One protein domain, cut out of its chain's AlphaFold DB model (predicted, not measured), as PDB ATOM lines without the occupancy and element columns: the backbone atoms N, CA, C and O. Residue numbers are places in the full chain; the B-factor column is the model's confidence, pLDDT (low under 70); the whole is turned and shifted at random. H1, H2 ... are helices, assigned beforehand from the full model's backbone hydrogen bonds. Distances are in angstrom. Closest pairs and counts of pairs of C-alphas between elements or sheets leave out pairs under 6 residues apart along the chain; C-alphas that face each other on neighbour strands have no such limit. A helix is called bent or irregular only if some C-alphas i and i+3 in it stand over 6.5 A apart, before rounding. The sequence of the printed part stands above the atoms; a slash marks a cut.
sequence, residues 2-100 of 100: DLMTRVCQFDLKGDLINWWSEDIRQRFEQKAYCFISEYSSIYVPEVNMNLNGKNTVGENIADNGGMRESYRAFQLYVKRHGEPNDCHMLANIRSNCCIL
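Overview. This is residues 2 to 100 of the 100 residues of the protein "Hypothetical protein" of Medioppia subpectinata (UniProt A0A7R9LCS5). Two helices make a loose L: long H2 leaves the later part of H1 about perpendicularly, the link between them loops out past the corner, and the last stretch folds back from H2's far end toward H1. Residues 76 to 82 stick out. The 99 printed residues hold H1 then H2 and no named strand; the class is all helix, with 48 residues in named elements, under half. The whole is loose, radius of gyration of the C-alphas 17.3 A, and flat, 47 by 42 by 22 A.

Arrangement. Start at H2, residues 53 to 81, irregular, with C-alphas 55 and 58 7.6 A apart, and a kink of 36 degrees near residue 60. Its residues 53 to 61 alone touch H1, residues 22 to 40, through residues 32 to 40 alone; the closest C-alphas, of Ile 36 and Gly 53, are 4.2 A apart. Their lines stand about perpendicular, at 82 degrees. O i to N i+4 pairs are within hydrogen-bond range in 13 of 15 for H1 and 23 of 25 for H2.

Along the chain. Find C-alpha 53 at (-4.436, -2.412, 39.744); H2 runs 39.1 A to C-alpha 81 at (-24.141, -31.784, 56.509). H1 starts at C-alpha 22, (-26.059, 3.137, 32.095), and spans 26.4 A.

Size, cuts and confidence. The farthest C-alphas, of Ile 17 and Asn 85, are 47.8 A apart. The printed part has no cut. In the long H1 to H2 link, residues 43 to 44 pair antiparallel with 49 to 50. Residues 2 to 9 and 85 to 100 have pLDDT under 70.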
ATOM      1  N   ASP A   2     -10.897   2.163  28.634       52.88
ATOM      2  CA  ASP A   2     -11.886   2.156  29.702       52.88
ATOM      3  C   ASP A   2     -11.826   0.831  30.467       52.88
ATOM      4  O   ASP A   2     -11.504  -0.204  29.886       52.88
ATOM      5  N   LEU A   3     -12.101   0.845  31.770       55.66
ATOM      6  CA  LEU A   3     -12.020  -0.351  32.627       55.66
ATOM      7  C   LEU A   3     -12.940  -1.496  32.190       55.66
ATOM      8  O   LEU A   3     -12.775  -2.645  32.589       55.66
ATOM      9  N   MET A   4     -13.913  -1.163  31.359       55.59
ATOM     10  CA  MET A   4     -15.068  -1.984  31.070       55.59
ATOM     11  C   MET A   4     -14.934  -2.856  29.824       55.59
ATOM     12  O   MET A   4     -15.856  -3.597  29.490       55.59
ATOM     13  N   THR A   5     -13.796  -2.801  29.125       53.62
ATOM     14  CA  THR A   5     -13.655  -3.423  27.799       53.62
ATOM     15  C   THR A   5     -13.568  -4.958  27.816       53.62
ATOM     16  O   THR A   5     -13.317  -5.548  26.779       53.62
ATOM     17  N   ARG A   6     -13.734  -5.653  28.954       61.03
ATOM     18  CA  ARG A   6     -13.623  -7.130  28.976       61.03
ATOM     19  C   ARG A   6     -14.679  -7.892  29.774       61.03
ATOM     20  O   ARG A   6     -15.022  -8.991  29.366       61.03
ATOM     21  N   VAL A   7     -15.214  -7.341  30.865       60.75
ATOM     22  CA  VAL A   7     -16.045  -8.141  31.792       60.75
ATOM     23  C   VAL A   7     -17.505  -8.277  31.334       60.75
ATOM     24  O   VAL A   7     -18.109  -9.319  31.558       60.75
ATOM     25  N   CYS A   8     -18.070  -7.266  30.663       64.06
ATOM     26  CA  CYS A   8     -19.519  -7.211  30.391       64.06
ATOM     27  C   CYS A   8     -19.879  -6.910  28.929       64.06
ATOM     28  O   CYS A   8     -21.025  -6.577  28.643       64.06
ATOM     29  N   GLN A   9     -18.921  -6.965  28.001       67.81
ATOM     30  CA  GLN A   9     -19.198  -6.590  26.608       67.81
ATOM     31  C   GLN A   9     -19.888  -7.688  25.800       67.81
ATOM     32  O   GLN A   9     -20.376  -7.412  24.710       67.81
ATOM     33  N   PHE A  10     -19.888  -8.913  26.317       76.00
ATOM     34  CA  PHE A  10     -20.444 -10.071  25.643       76.00
ATOM     35  C   PHE A  10     -21.787 -10.434  26.258       76.00
ATOM     36  O   PHE A  10     -21.910 -10.514  27.484       76.00
ATOM     37  N   ASP A  11     -22.795 -10.614  25.412       77.88
ATOM     38  CA  ASP A  11     -24.086 -11.144  25.827       77.88
ATOM     39  C   ASP A  11     -24.018 -12.671  26.047       77.88
ATOM     40  O   ASP A  11     -22.962 -13.300  25.945       77.88
ATOM     41  N   LEU A  12     -25.161 -13.297  26.336       79.56
ATOM     42  CA  LEU A  12     -25.254 -14.747  26.558       79.56
ATOM     43  C   LEU A  12     -24.821 -15.596  25.346       79.56
ATOM     44  O   LEU A  12     -24.575 -16.790  25.508       79.56
ATOM     45  N   LYS A  13     -24.767 -15.014  24.141       84.06
ATOM     46  CA  LYS A  13     -24.351 -15.676  22.897       84.06
ATOM     47  C   LYS A  13     -22.883 -15.421  22.561       84.06
ATOM     48  O   LYS A  13     -22.365 -16.047  21.640       84.06
ATOM     49  N   GLY A  14     -22.215 -14.545  23.312       79.19
ATOM     50  CA  GLY A  14     -20.859 -14.106  23.011       79.19
ATOM     51  C   GLY A  14     -20.802 -12.967  21.993       79.19
ATOM     52  O   GLY A  14     -19.729 -12.716  21.445       79.19
ATOM     53  N   ASP A  15     -21.916 -12.274  21.734       83.00
ATOM     54  CA  ASP A  15     -21.949 -11.119  20.835       83.00
ATOM     55  C   ASP A  15     -21.486  -9.853  21.567       83.00
ATOM     56  O   ASP A  15     -21.876  -9.608  22.711       83.00
ATOM     57  N   LEU A  16     -20.673  -9.025  20.896       79.69
ATOM     58  CA  LEU A  16     -20.168  -7.760  21.436       79.69
ATOM     59  C   LEU A  16     -21.267  -6.683  21.436       79.69
ATOM     60  O   LEU A  16     -21.310  -5.812  20.565       79.69
ATOM     61  N   ILE A  17     -22.175  -6.756  22.403       80.12
ATOM     62  CA  ILE A  17     -23.320  -5.858  22.542       80.12
ATOM     63  C   ILE A  17     -23.333  -5.311  23.962       80.12
ATOM     64  O   ILE A  17     -23.229  -6.053  24.933       80.12
ATOM     65  N   ASN A  18     -23.512  -3.996  24.104       75.19
ATOM     66  CA  ASN A  18     -23.784  -3.427  25.417       75.19
ATOM     67  C   ASN A  18     -25.219  -3.776  25.840       75.19
ATOM     68  O   ASN A  18     -26.176  -3.177  25.353       75.19
ATOM     69  N   TRP A  19     -25.359  -4.750  26.738       80.69
ATOM     70  CA  TRP A  19     -26.645  -5.210  27.269       80.69
ATOM     71  C   TRP A  19     -26.948  -4.664  28.674       80.69
ATOM     72  O   TRP A  19     -27.950  -5.042  29.281       80.69
ATOM     73  N   TRP A  20     -26.095  -3.781  29.207       81.81
ATOM     74  CA  TRP A  20     -26.257  -3.173  30.529       81.81
ATOM     75  C   TRP A  20     -26.840  -1.767  30.414       81.81
ATOM     76  O   TRP A  20     -26.499  -1.002  29.512       81.81
ATOM     77  N   SER A  21     -27.703  -1.403  31.366       87.31
ATOM     78  CA  SER A  21     -28.139  -0.015  31.500       87.31
ATOM     79  C   SER A  21     -26.994   0.861  32.014       87.31
ATOM     80  O   SER A  21     -26.093   0.402  32.719       87.31
ATOM     81  N   GLU A  22     -27.063   2.150  31.692       85.44
ATOM     82  CA  GLU A  22     -26.059   3.137  32.095       85.44
ATOM     83  C   GLU A  22     -25.878   3.222  33.624       85.44
ATOM     84  O   GLU A  22     -24.759   3.352  34.108       85.44
ATOM     85  N   ASP A  23     -26.953   3.079  34.406       89.12
ATOM     86  CA  ASP A  23     -26.875   3.081  35.877       89.12
ATOM     87  C   ASP A  23     -26.090   1.871  36.416       89.12
ATOM     88  O   ASP A  23     -25.213   2.025  37.267       89.12
ATOM     89  N   ILE A  24     -26.341   0.665  35.888       85.75
ATOM     90  CA  ILE A  24     -25.625  -0.548  36.319       85.75
ATOM     91  C   ILE A  24     -24.145  -0.435  35.947       85.75
ATOM     92  O   ILE A  24     -23.271  -0.769  36.752       85.75
ATOM     93  N   ARG A  25     -23.867   0.086  34.749       84.50
ATOM     94  CA  ARG A  25     -22.522   0.364  34.247       84.50
ATOM     95  C   ARG A  25     -21.732   1.240  35.221       84.50
ATOM     96  O   ARG A  25     -20.661   0.847  35.676       84.50
ATOM     97  N   GLN A  26     -22.301   2.377  35.617       86.62
ATOM     98  CA  GLN A  26     -21.658   3.311  36.544       86.62
ATOM     99  C   GLN A  26     -21.421   2.696  37.927       86.62
ATOM    100  O   GLN A  26     -20.340   2.852  38.498       86.62
ATOM    101  N   ARG A  27     -22.392   1.949  38.469       86.81
ATOM    102  CA  ARG A  27     -22.220   1.251  39.757       86.81
ATOM    103  C   ARG A  27     -21.109   0.207  39.702       86.81
ATOM    104  O   ARG A  27     -20.364   0.045  40.669       86.81
ATOM    105  N   PHE A  28     -20.996  -0.508  38.586       85.94
ATOM    106  CA  PHE A  28     -19.938  -1.491  38.394       85.94
ATOM    107  C   PHE A  28     -18.565  -0.830  38.316       85.94
ATOM    108  O   PHE A  28     -17.649  -1.268  39.007       85.94
ATOM    109  N   GLU A  29     -18.434   0.255  37.554       87.00
ATOM    110  CA  GLU A  29     -17.192   1.031  37.492       87.00
ATOM    111  C   GLU A  29     -16.774   1.534  38.874       87.00
ATOM    112  O   GLU A  29     -15.619   1.367  39.257       87.00
ATOM    113  N   GLN A  30     -17.711   2.069  39.664       87.88
ATOM    114  CA  GLN A  30     -17.443   2.509  41.038       87.88
ATOM    115  C   GLN A  30     -16.874   1.381  41.908       87.88
ATOM    116  O   GLN A  30     -15.889   1.588  42.618       87.88
ATOM    117  N   LYS A  31     -17.441   0.171  41.826       87.81
ATOM    118  CA  LYS A  31     -16.899  -0.994  42.543       87.81
ATOM    119  C   LYS A  31     -15.537  -1.419  41.998       87.81
ATOM    120  O   LYS A  31     -14.635  -1.694  42.784       87.81
ATOM    121  N   ALA A  32     -15.352  -1.424  40.681       88.81
ATOM    122  CA  ALA A  32     -14.074  -1.755  40.056       88.81
ATOM    123  C   ALA A  32     -12.957  -0.789  40.491       88.81
ATOM    124  O   ALA A  32     -11.838  -1.228  40.752       88.81
ATOM    125  N   TYR A  33     -13.256   0.504  40.663       91.00
ATOM    126  CA  TYR A  33     -12.297   1.483  41.187       91.00
ATOM    127  C   TYR A  33     -11.797   1.152  42.597       91.00
ATOM    128  O   TYR A  33     -10.624   1.402  42.882       91.00
ATOM    129  N   CYS A  34     -12.628   0.543  43.448       90.69
ATOM    130  CA  CYS A  34     -12.199   0.049  44.759       90.69
ATOM    131  C   CYS A  34     -11.048  -0.958  44.604       90.69
ATOM    132  O   CYS A  34      -9.971  -0.760  45.165       90.69
ATOM    133  N   PHE A  35     -11.233  -1.968  43.746       90.50
ATOM    134  CA  PHE A  35     -10.212  -2.980  43.459       90.50
ATOM    135  C   PHE A  35      -8.953  -2.382  42.833       90.50
ATOM    136  O   PHE A  35      -7.845  -2.764  43.203       90.50
ATOM    137  N   ILE A  36      -9.086  -1.426  41.907       92.25
ATOM    138  CA  ILE A  36      -7.907  -0.748  41.351       92.25
ATOM    139  C   ILE A  36      -7.117  -0.078  42.466       92.25
ATOM    140  O   ILE A  36      -5.899  -0.233  42.512       92.25
ATOM    141  N   SER A  37      -7.792   0.682  43.331       93.25
ATOM    142  CA  SER A  37      -7.122   1.448  44.377       93.25
ATOM    143  C   SER A  37      -6.450   0.535  45.395       93.25
ATOM    144  O   SER A  37      -5.306   0.788  45.764       93.25
ATOM    145  N   GLU A  38      -7.136  -0.524  45.826       91.88
ATOM    146  CA  GLU A  38      -6.596  -1.500  46.770       91.88
ATOM    147  C   GLU A  38      -5.347  -2.163  46.191       91.88
ATOM    148  O   GLU A  38      -4.266  -2.071  46.773       91.88
ATOM    149  N   TYR A  39      -5.447  -2.743  44.995       92.62
ATOM    150  CA  TYR A  39      -4.330  -3.487  44.426       92.62
ATOM    151  C   TYR A  39      -3.186  -2.581  43.973       92.62
ATOM    152  O   TYR A  39      -2.033  -2.973  44.092       92.62
ATOM    153  N   SER A  40      -3.456  -1.346  43.540       95.44
ATOM    154  CA  SER A  40      -2.385  -0.396  43.191       95.44
ATOM    155  C   SER A  40      -1.567   0.064  44.404       95.44
ATOM    156  O   SER A  40      -0.438   0.532  44.247       95.44
ATOM    157  N   SER A  41      -2.105  -0.074  45.621       95.12
ATOM    158  CA  SER A  41      -1.375   0.236  46.857       95.12
ATOM    159  C   SER A  41      -0.341  -0.833  47.234       95.12
ATOM    160  O   SER A  41       0.539  -0.574  48.054       95.12
ATOM    161  N   ILE A  42      -0.408  -2.014  46.613       94.62
ATOM    162  CA  ILE A  42       0.497  -3.126  46.892       94.62
ATOM    163  C   ILE A  42       1.839  -2.860  46.212       94.62
ATOM    164  O   ILE A  42       1.934  -2.820  44.984       94.62
ATOM    165  N   TYR A  43       2.877  -2.705  47.026       96.69
ATOM    166  CA  TYR A  43       4.264  -2.615  46.586       96.69
ATOM    167  C   TYR A  43       4.921  -3.999  46.622       96.69
ATOM    168  O   TYR A  43       4.772  -4.727  47.603       96.69
ATOM    169  N   VAL A  44       5.645  -4.344  45.558       96.19
ATOM    170  CA  VAL A  44       6.345  -5.622  45.379       96.19
ATOM    171  C   VAL A  44       7.856  -5.365  45.464       96.19
ATOM    172  O   VAL A  44       8.440  -4.859  44.495       96.19
ATOM    173  N   PRO A  45       8.505  -5.668  46.607       96.94
ATOM    174  CA  PRO A  45       9.919  -5.366  46.835       96.94
ATOM    175  C   PRO A  45      10.867  -6.035  45.838       96.94
ATOM    176  O   PRO A  45      11.866  -5.438  45.446       96.94
ATOM    177  N   GLU A  46      10.544  -7.250  45.394       97.12
ATOM    178  CA  GLU A  46      11.376  -8.079  44.515       97.12
ATOM    179  C   GLU A  46      11.606  -7.437  43.145       97.12
ATOM    180  O   GLU A  46      12.644  -7.650  42.521       97.12
ATOM    181  N   VAL A  47      10.642  -6.637  42.686       95.62
ATOM    182  CA  VAL A  47      10.712  -5.897  41.420       95.62
ATOM    183  C   VAL A  47      10.743  -4.383  41.627       95.62
ATOM    184  O   VAL A  47      10.764  -3.640  40.651       95.62
ATOM    185  N   ASN A  48      10.764  -3.917  42.883       96.38
ATOM    186  CA  ASN A  48      10.745  -2.506  43.270       96.38
ATOM    187  C   ASN A  48       9.630  -1.693  42.574       96.38
ATOM    188  O   ASN A  48       9.857  -0.583  42.086       96.38
ATOM    189  N   MET A  49       8.422  -2.255  42.485       96.69
ATOM    190  CA  MET A  49       7.292  -1.643  41.776       96.69
ATOM    191  C   MET A  49       5.965  -1.896  42.491       96.69
ATOM    192  O   MET A  49       5.777  -2.921  43.139       96.69
ATOM    193  N   ASN A  50       5.012  -0.983  42.312       96.50
ATOM    194  CA  ASN A  50       3.619  -1.209  42.686       96.50
ATOM    195  C   ASN A  50       2.901  -2.060  41.636       96.50
ATOM    196  O   ASN A  50       3.175  -1.946  40.435       96.50
ATOM    197  N   LEU A  51       1.935  -2.869  42.074       94.75
ATOM    198  CA  LEU A  51       1.040  -3.556  41.149       94.75
ATOM    199  C   LEU A  51       0.230  -2.537  40.341       94.75
ATOM    200  O   LEU A  51      -0.192  -1.493  40.835       94.75
ATOM    201  N   ASN A  52      -0.032  -2.859  39.077       94.50
ATOM    202  CA  ASN A  52      -0.925  -2.058  38.254       94.50
ATOM    203  C   ASN A  52      -2.363  -2.558  38.429       94.50
ATOM    204  O   ASN A  52      -2.834  -3.392  37.652       94.50
ATOM    205  N   GLY A  53      -3.067  -2.009  39.424       91.25
ATOM    206  CA  GLY A  53      -4.436  -2.412  39.744       91.25
ATOM    207  C   GLY A  53      -5.416  -2.245  38.581       91.25
ATOM    208  O   GLY A  53      -6.385  -2.989  38.500       91.25
ATOM    209  N   LYS A  54      -5.158  -1.329  37.635       91.81
ATOM    210  CA  LYS A  54      -5.990  -1.160  36.432       91.81
ATOM    211  C   LYS A  54      -5.815  -2.309  35.441       91.81
ATOM    212  O   LYS A  54      -6.791  -2.731  34.825       91.81
ATOM    213  N   ASN A  55      -4.594  -2.814  35.279       91.75
ATOM    214  CA  ASN A  55      -4.325  -3.940  34.386       91.75
ATOM    215  C   ASN A  55      -4.843  -5.264  34.958       91.75
ATOM    216  O   ASN A  55      -5.266  -6.123  34.189       91.75
ATOM    217  N   THR A  56      -4.824  -5.420  36.283       91.50
ATOM    218  CA  THR A  56      -5.198  -6.667  36.969       91.50
ATOM    219  C   THR A  56      -6.653  -6.701  37.436       91.50
ATOM    220  O   THR A  56      -7.109  -7.735  37.907       91.50
ATOM    221  N   VAL A  57      -7.404  -5.600  37.308       89.94
ATOM    222  CA  VAL A  57      -8.758  -5.451  37.876       89.94
ATOM    223  C   VAL A  57      -9.723  -6.579  37.496       89.94
ATOM    224  O   VAL A  57     -10.523  -6.984  38.330       89.94
ATOM    225  N   GLY A  58      -9.643  -7.103  36.269       87.62
ATOM    226  CA  GLY A  58     -10.510  -8.193  35.813       87.62
ATOM    227  C   GLY A  58     -10.304  -9.474  36.622       87.62
ATOM    228  O   GLY A  58     -11.262 -10.000  37.180       87.62
ATOM    229  N   GLU A  59      -9.049  -9.912  36.745       90.50
ATOM    230  CA  GLU A  59      -8.676 -11.099  37.526       90.50
ATOM    231  C   GLU A  59      -8.909 -10.873  39.022       90.50
ATOM    232  O   GLU A  59      -9.501 -11.711  39.689       90.50
ATOM    233  N   ASN A  60      -8.578  -9.687  39.540       89.50
ATOM    234  CA  ASN A  60      -8.821  -9.350  40.942       89.50
ATOM    235  C   ASN A  60     -10.317  -9.437  41.306       89.50
ATOM    236  O   ASN A  60     -10.666  -9.924  42.381       89.50
ATOM    237  N   ILE A  61     -11.213  -8.975  40.422       89.12
ATOM    238  CA  ILE A  61     -12.666  -9.116  40.609       89.12
ATOM    239  C   ILE A  61     -13.068 -10.597  40.575       89.12
ATOM    240  O   ILE A  61     -13.874 -11.019  41.408       89.12
ATOM    241  N   ALA A  62     -12.518 -11.381  39.643       87.88
ATOM    242  CA  ALA A  62     -12.811 -12.806  39.519       87.88
ATOM    243  C   ALA A  62     -12.364 -13.599  40.760       87.88
ATOM    244  O   ALA A  62     -13.168 -14.346  41.314       87.88
ATOM    245  N   ASP A  63     -11.144 -13.372  41.252       89.50
ATOM    246  CA  ASP A  63     -10.588 -14.031  42.440       89.50
ATOM    247  C   ASP A  63     -11.427 -13.746  43.690       89.50
ATOM    248  O   ASP A  63     -11.824 -14.661  44.419       89.50
ATOM    249  N   ASN A  64     -11.762 -12.473  43.922       89.25
ATOM    250  CA  ASN A  64     -12.577 -12.078  45.071       89.25
ATOM    251  C   ASN A  64     -14.019 -12.589  44.954       89.25
ATOM    252  O   ASN A  64     -14.604 -13.031  45.946       89.25
ATOM    253  N   GLY A  65     -14.588 -12.580  43.744       88.00
ATOM    254  CA  GLY A  65     -15.895 -13.171  43.467       88.00
ATOM    255  C   GLY A  65     -15.915 -14.677  43.733       88.00
ATOM    256  O   GLY A  65     -16.802 -15.164  44.435       88.00
ATOM    257  N   GLY A  66     -14.910 -15.403  43.239       88.38
ATOM    258  CA  GLY A  66     -14.746 -16.841  43.441       88.38
ATOM    259  C   GLY A  66     -14.629 -17.196  44.918       88.38
ATOM    260  O   GLY A  66     -15.415 -17.998  45.416       88.38
ATOM    261  N   MET A  67     -13.735 -16.528  45.651       87.31
ATOM    262  CA  MET A  67     -13.568 -16.747  47.093       87.31
ATOM    263  C   MET A  67     -14.861 -16.493  47.877       87.31
ATOM    264  O   MET A  67     -15.215 -17.286  48.756       87.31
ATOM    265  N   ARG A  68     -15.607 -15.429  47.542       87.00
ATOM    266  CA  ARG A  68     -16.888 -15.112  48.190       87.00
ATOM    267  C   ARG A  68     -17.929 -16.206  47.959       87.00
ATOM    268  O   ARG A  68     -18.555 -16.666  48.917       87.00
ATOM    269  N   GLU A  69     -18.125 -16.626  46.711       89.75
ATOM    270  CA  GLU A  69     -19.131 -17.643  46.388       89.75
ATOM    271  C   GLU A  69     -18.719 -19.037  46.883       89.75
ATOM    272  O   GLU A  69     -19.567 -19.772  47.393       89.75
ATOM    273  N   SER A  70     -17.428 -19.385  46.844       88.81
ATOM    274  CA  SER A  70     -16.905 -20.628  47.428       88.81
ATOM    275  C   SER A  70     -17.133 -20.686  48.936       88.81
ATOM    276  O   SER A  70     -17.615 -21.700  49.445       88.81
ATOM    277  N   TYR A  71     -16.865 -19.594  49.659       86.06
ATOM    278  CA  TYR A  71     -17.130 -19.534  51.096       86.06
ATOM    279  C   TYR A  71     -18.627 -19.648  51.404       86.06
ATOM    280  O   TYR A  71     -19.031 -20.418  52.278       86.06
ATOM    281  N   ARG A  72     -19.479 -18.961  50.636       87.75
ATOM    282  CA  ARG A  72     -20.936 -19.082  50.766       87.75
ATOM    283  C   ARG A  72     -21.417 -20.515  50.515       87.75
ATOM    284  O   ARG A  72     -22.251 -21.024  51.265       87.75
ATOM    285  N   ALA A  73     -20.896 -21.178  49.483       91.12
ATOM    286  CA  ALA A  73     -21.216 -22.570  49.180       91.12
ATOM    287  C   ALA A  73     -20.795 -23.505  50.324       91.12
ATOM    288  O   ALA A  73     -21.570 -24.383  50.712       91.12
ATOM    289  N   PHE A  74     -19.623 -23.269  50.916       87.19
ATOM    290  CA  PHE A  74     -19.154 -24.001  52.089       87.19
ATOM    291  C   PHE A  74     -20.076 -23.808  53.301       87.19
ATOM    292  O   PHE A  74     -20.505 -24.790  53.901       87.19
ATOM    293  N   GLN A  75     -20.484 -22.576  53.618       87.56
ATOM    294  CA  GLN A  75     -21.439 -22.321  54.706       87.56
ATOM    295  C   GLN A  75     -22.773 -23.058  54.493       87.56
ATOM    296  O   GLN A  75     -23.339 -23.627  55.428       87.56
ATOM    297  N   LEU A  76     -23.271 -23.095  53.251       91.69
ATOM    298  CA  LEU A  76     -24.472 -23.856  52.892       91.69
ATOM    299  C   LEU A  76     -24.271 -25.373  52.991       91.69
ATOM    300  O   LEU A  76     -25.230 -26.098  53.265       91.69
ATOM    301  N   TYR A  77     -23.063 -25.866  52.728       90.56
ATOM    302  CA  TYR A  77     -22.706 -27.268  52.923       90.56
ATOM    303  C   TYR A  77     -22.706 -27.621  54.413       90.56
ATOM    304  O   TYR A  77     -23.444 -28.519  54.813       90.56
ATOM    305  N   VAL A  78     -21.987 -26.858  55.242       90.00
ATOM    306  CA  VAL A  78     -21.907 -27.072  56.699       90.00
ATOM    307  C   VAL A  78     -23.295 -27.044  57.335       90.00
ATOM    308  O   VAL A  78     -23.646 -27.936  58.102       90.00
ATOM    309  N   LYS A  79     -24.148 -26.086  56.945       90.88
ATOM    310  CA  LYS A  79     -25.536 -26.012  57.432       90.88
ATOM    311  C   LYS A  79     -26.355 -27.276  57.123       90.88
ATOM    312  O   LYS A  79     -27.289 -27.584  57.857       90.88
ATOM    313  N   ARG A  80     -26.052 -27.974  56.024       94.56
ATOM    314  CA  ARG A  80     -26.780 -29.173  55.575       94.56
ATOM    315  C   ARG A  80     -26.184 -30.480  56.088       94.56
ATOM    316  O   ARG A  80     -26.935 -31.431  56.272       94.56
ATOM    317  N   HIS A  81     -24.871 -30.532  56.288       91.00
ATOM    318  CA  HIS A  81     -24.141 -31.784  56.509       91.00
ATOM    319  C   HIS A  81     -23.372 -31.837  57.837       91.00
ATOM    320  O   HIS A  81     -22.864 -32.900  58.183       91.00
ATOM    321  N   GLY A  82     -23.321 -30.739  58.596       85.81
ATOM    322  CA  GLY A  82     -22.447 -30.603  59.761       85.81
ATOM    323  C   GLY A  82     -21.033 -30.160  59.375       85.81
ATOM    324  O   GLY A  82     -20.696 -30.059  58.192       85.81
ATOM    325  N   GLU A  83     -20.211 -29.841  60.375       80.19
ATOM    326  CA  GLU A  83     -18.823 -29.438  60.143       80.19
ATOM    327  C   GLU A  83     -17.974 -30.639  59.691       80.19
ATOM    328  O   GLU A  83     -18.010 -31.691  60.332       80.19
ATOM    329  N   PRO A  84     -17.213 -30.519  58.587       78.00
ATOM    330  CA  PRO A  84     -16.296 -31.567  58.171       78.00
ATOM    331  C   PRO A  84     -15.120 -31.684  59.147       78.00
ATOM    332  O   PRO A  84     -14.489 -30.684  59.484       78.00
ATOM    333  N   ASN A  85     -14.781 -32.919  59.527       69.25
ATOM    334  CA  ASN A  85     -13.771 -33.225  60.549       69.25
ATOM    335  C   ASN A  85     -12.342 -32.733  60.222       69.25
ATOM    336  O   ASN A  85     -11.545 -32.594  61.141       69.25
ATOM    337  N   ASP A  86     -12.030 -32.436  58.951       67.19
ATOM    338  CA  ASP A  86     -10.680 -32.071  58.478       67.19
ATOM    339  C   ASP A  86     -10.597 -30.678  57.819       67.19
ATOM    340  O   ASP A  86      -9.690 -30.398  57.032       67.19
ATOM    341  N   CYS A  87     -11.538 -29.770  58.093       59.19
ATOM    342  CA  CYS A  87     -11.546 -28.456  57.440       59.19
ATOM    343  C   CYS A  87     -10.979 -27.346  58.340       59.19
ATOM    344  O   CYS A  87     -11.714 -26.585  58.960       59.19
ATOM    345  N   HIS A  88      -9.651 -27.201  58.366       61.00
ATOM    346  CA  HIS A  88      -8.950 -26.080  59.021       61.00
ATOM    347  C   HIS A  88      -8.859 -24.820  58.139       61.00
ATOM    348  O   HIS A  88      -7.869 -24.088  58.194       61.00
ATOM    349  N   MET A  89      -9.845 -24.549  57.282       59.44
ATOM    350  CA  MET A  89      -9.753 -23.433  56.338       59.44
ATOM    351  C   MET A  89     -10.821 -22.367  56.577       59.44
ATOM    352  O   MET A  89     -12.006 -22.657  56.691       59.44
ATOM    353  N   LEU A  90     -10.344 -21.113  56.545       58.00
ATOM    354  CA  LEU A  90     -11.097 -19.850  56.481       58.00
ATOM    355  C   LEU A  90     -11.530 -19.212  57.815       58.00
ATOM    356  O   LEU A  90     -12.483 -18.442  57.846       58.00
ATOM    357  N   ALA A  91     -10.778 -19.408  58.903       51.38
ATOM    358  CA  ALA A  91     -11.053 -18.738  60.184       51.38
ATOM    359  C   ALA A  91     -10.845 -17.201  60.181       51.38
ATOM    360  O   ALA A  91     -11.109 -16.559  61.189       51.38
ATOM    361  N   ASN A  92     -10.360 -16.594  59.087       53.88
ATOM    362  CA  ASN A  92     -10.002 -15.169  59.046       53.88
ATOM    363  C   ASN A  92     -10.170 -14.522  57.654       53.88
ATOM    364  O   ASN A  92      -9.279 -13.811  57.189       53.88
ATOM    365  N   ILE A  93     -11.304 -14.725  56.971       57.56
ATOM    366  CA  ILE A  93     -11.638 -13.854  55.830       57.56
ATOM    367  C   ILE A  93     -11.996 -12.474  56.397       57.56
ATOM    368  O   ILE A  93     -13.096 -12.263  56.906       57.56
ATOM    369  N   ARG A  94     -11.052 -11.531  56.345       55.00
ATOM    370  CA  ARG A  94     -11.330 -10.129  56.671       55.00
ATOM    371  C   ARG A  94     -12.107  -9.500  55.526       55.00
ATOM    372  O   ARG A  94     -11.650  -9.484  54.388       55.00
ATOM    373  N   SER A  95     -13.271  -8.951  55.843       53.84
ATOM    374  CA  SER A  95     -14.017  -8.113  54.918       53.84
ATOM    375  C   SER A  95     -13.343  -6.749  54.808       53.84
ATOM    376  O   SER A  95     -13.513  -5.901  55.679       53.84
ATOM    377  N   ASN A  96     -12.569  -6.541  53.745       58.66
ATOM    378  CA  ASN A  96     -12.165  -5.202  53.326       58.66
ATOM    379  C   ASN A  96     -13.199  -4.615  52.354       58.66
ATOM    380  O   ASN A  96     -14.022  -5.335  51.786       58.66
ATOM    381  N   CYS A  97     -13.144  -3.292  52.184       53.91
ATOM    382  CA  CYS A  97     -14.157  -2.445  51.542       53.91
ATOM    383  C   CYS A  97     -14.592  -2.869  50.122       53.91
ATOM    384  O   CYS A  97     -15.635  -2.415  49.663       53.91
ATOM    385  N   CYS A  98     -13.819  -3.711  49.426       63.25
ATOM    386  CA  CYS A  98     -14.117  -4.146  48.058       63.25
ATOM    387  C   CYS A  98     -14.743  -5.557  47.970       63.25
ATOM    388  O   CYS A  98     -15.323  -5.902  46.943       63.25
ATOM    389  N   ILE A  99     -14.661  -6.370  49.034       58.81
ATOM    390  CA  ILE A  99     -15.114  -7.780  49.053       58.81
ATOM    391  C   ILE A  99     -16.599  -7.910  49.465       58.81
ATOM    392  O   ILE A  99     -17.225  -8.945  49.212       58.81
ATOM    393  N   LEU A 100     -17.193  -6.848  50.030       46.88
ATOM    394  CA  LEU A 100     -18.620  -6.754  50.383       46.88
ATOM    395  C   LEU A 100     -19.355  -5.700  49.534       46.88
ATOM    396  O   LEU A 100     -19.031  -4.502  49.654       46.88
TER     397      LEU A 100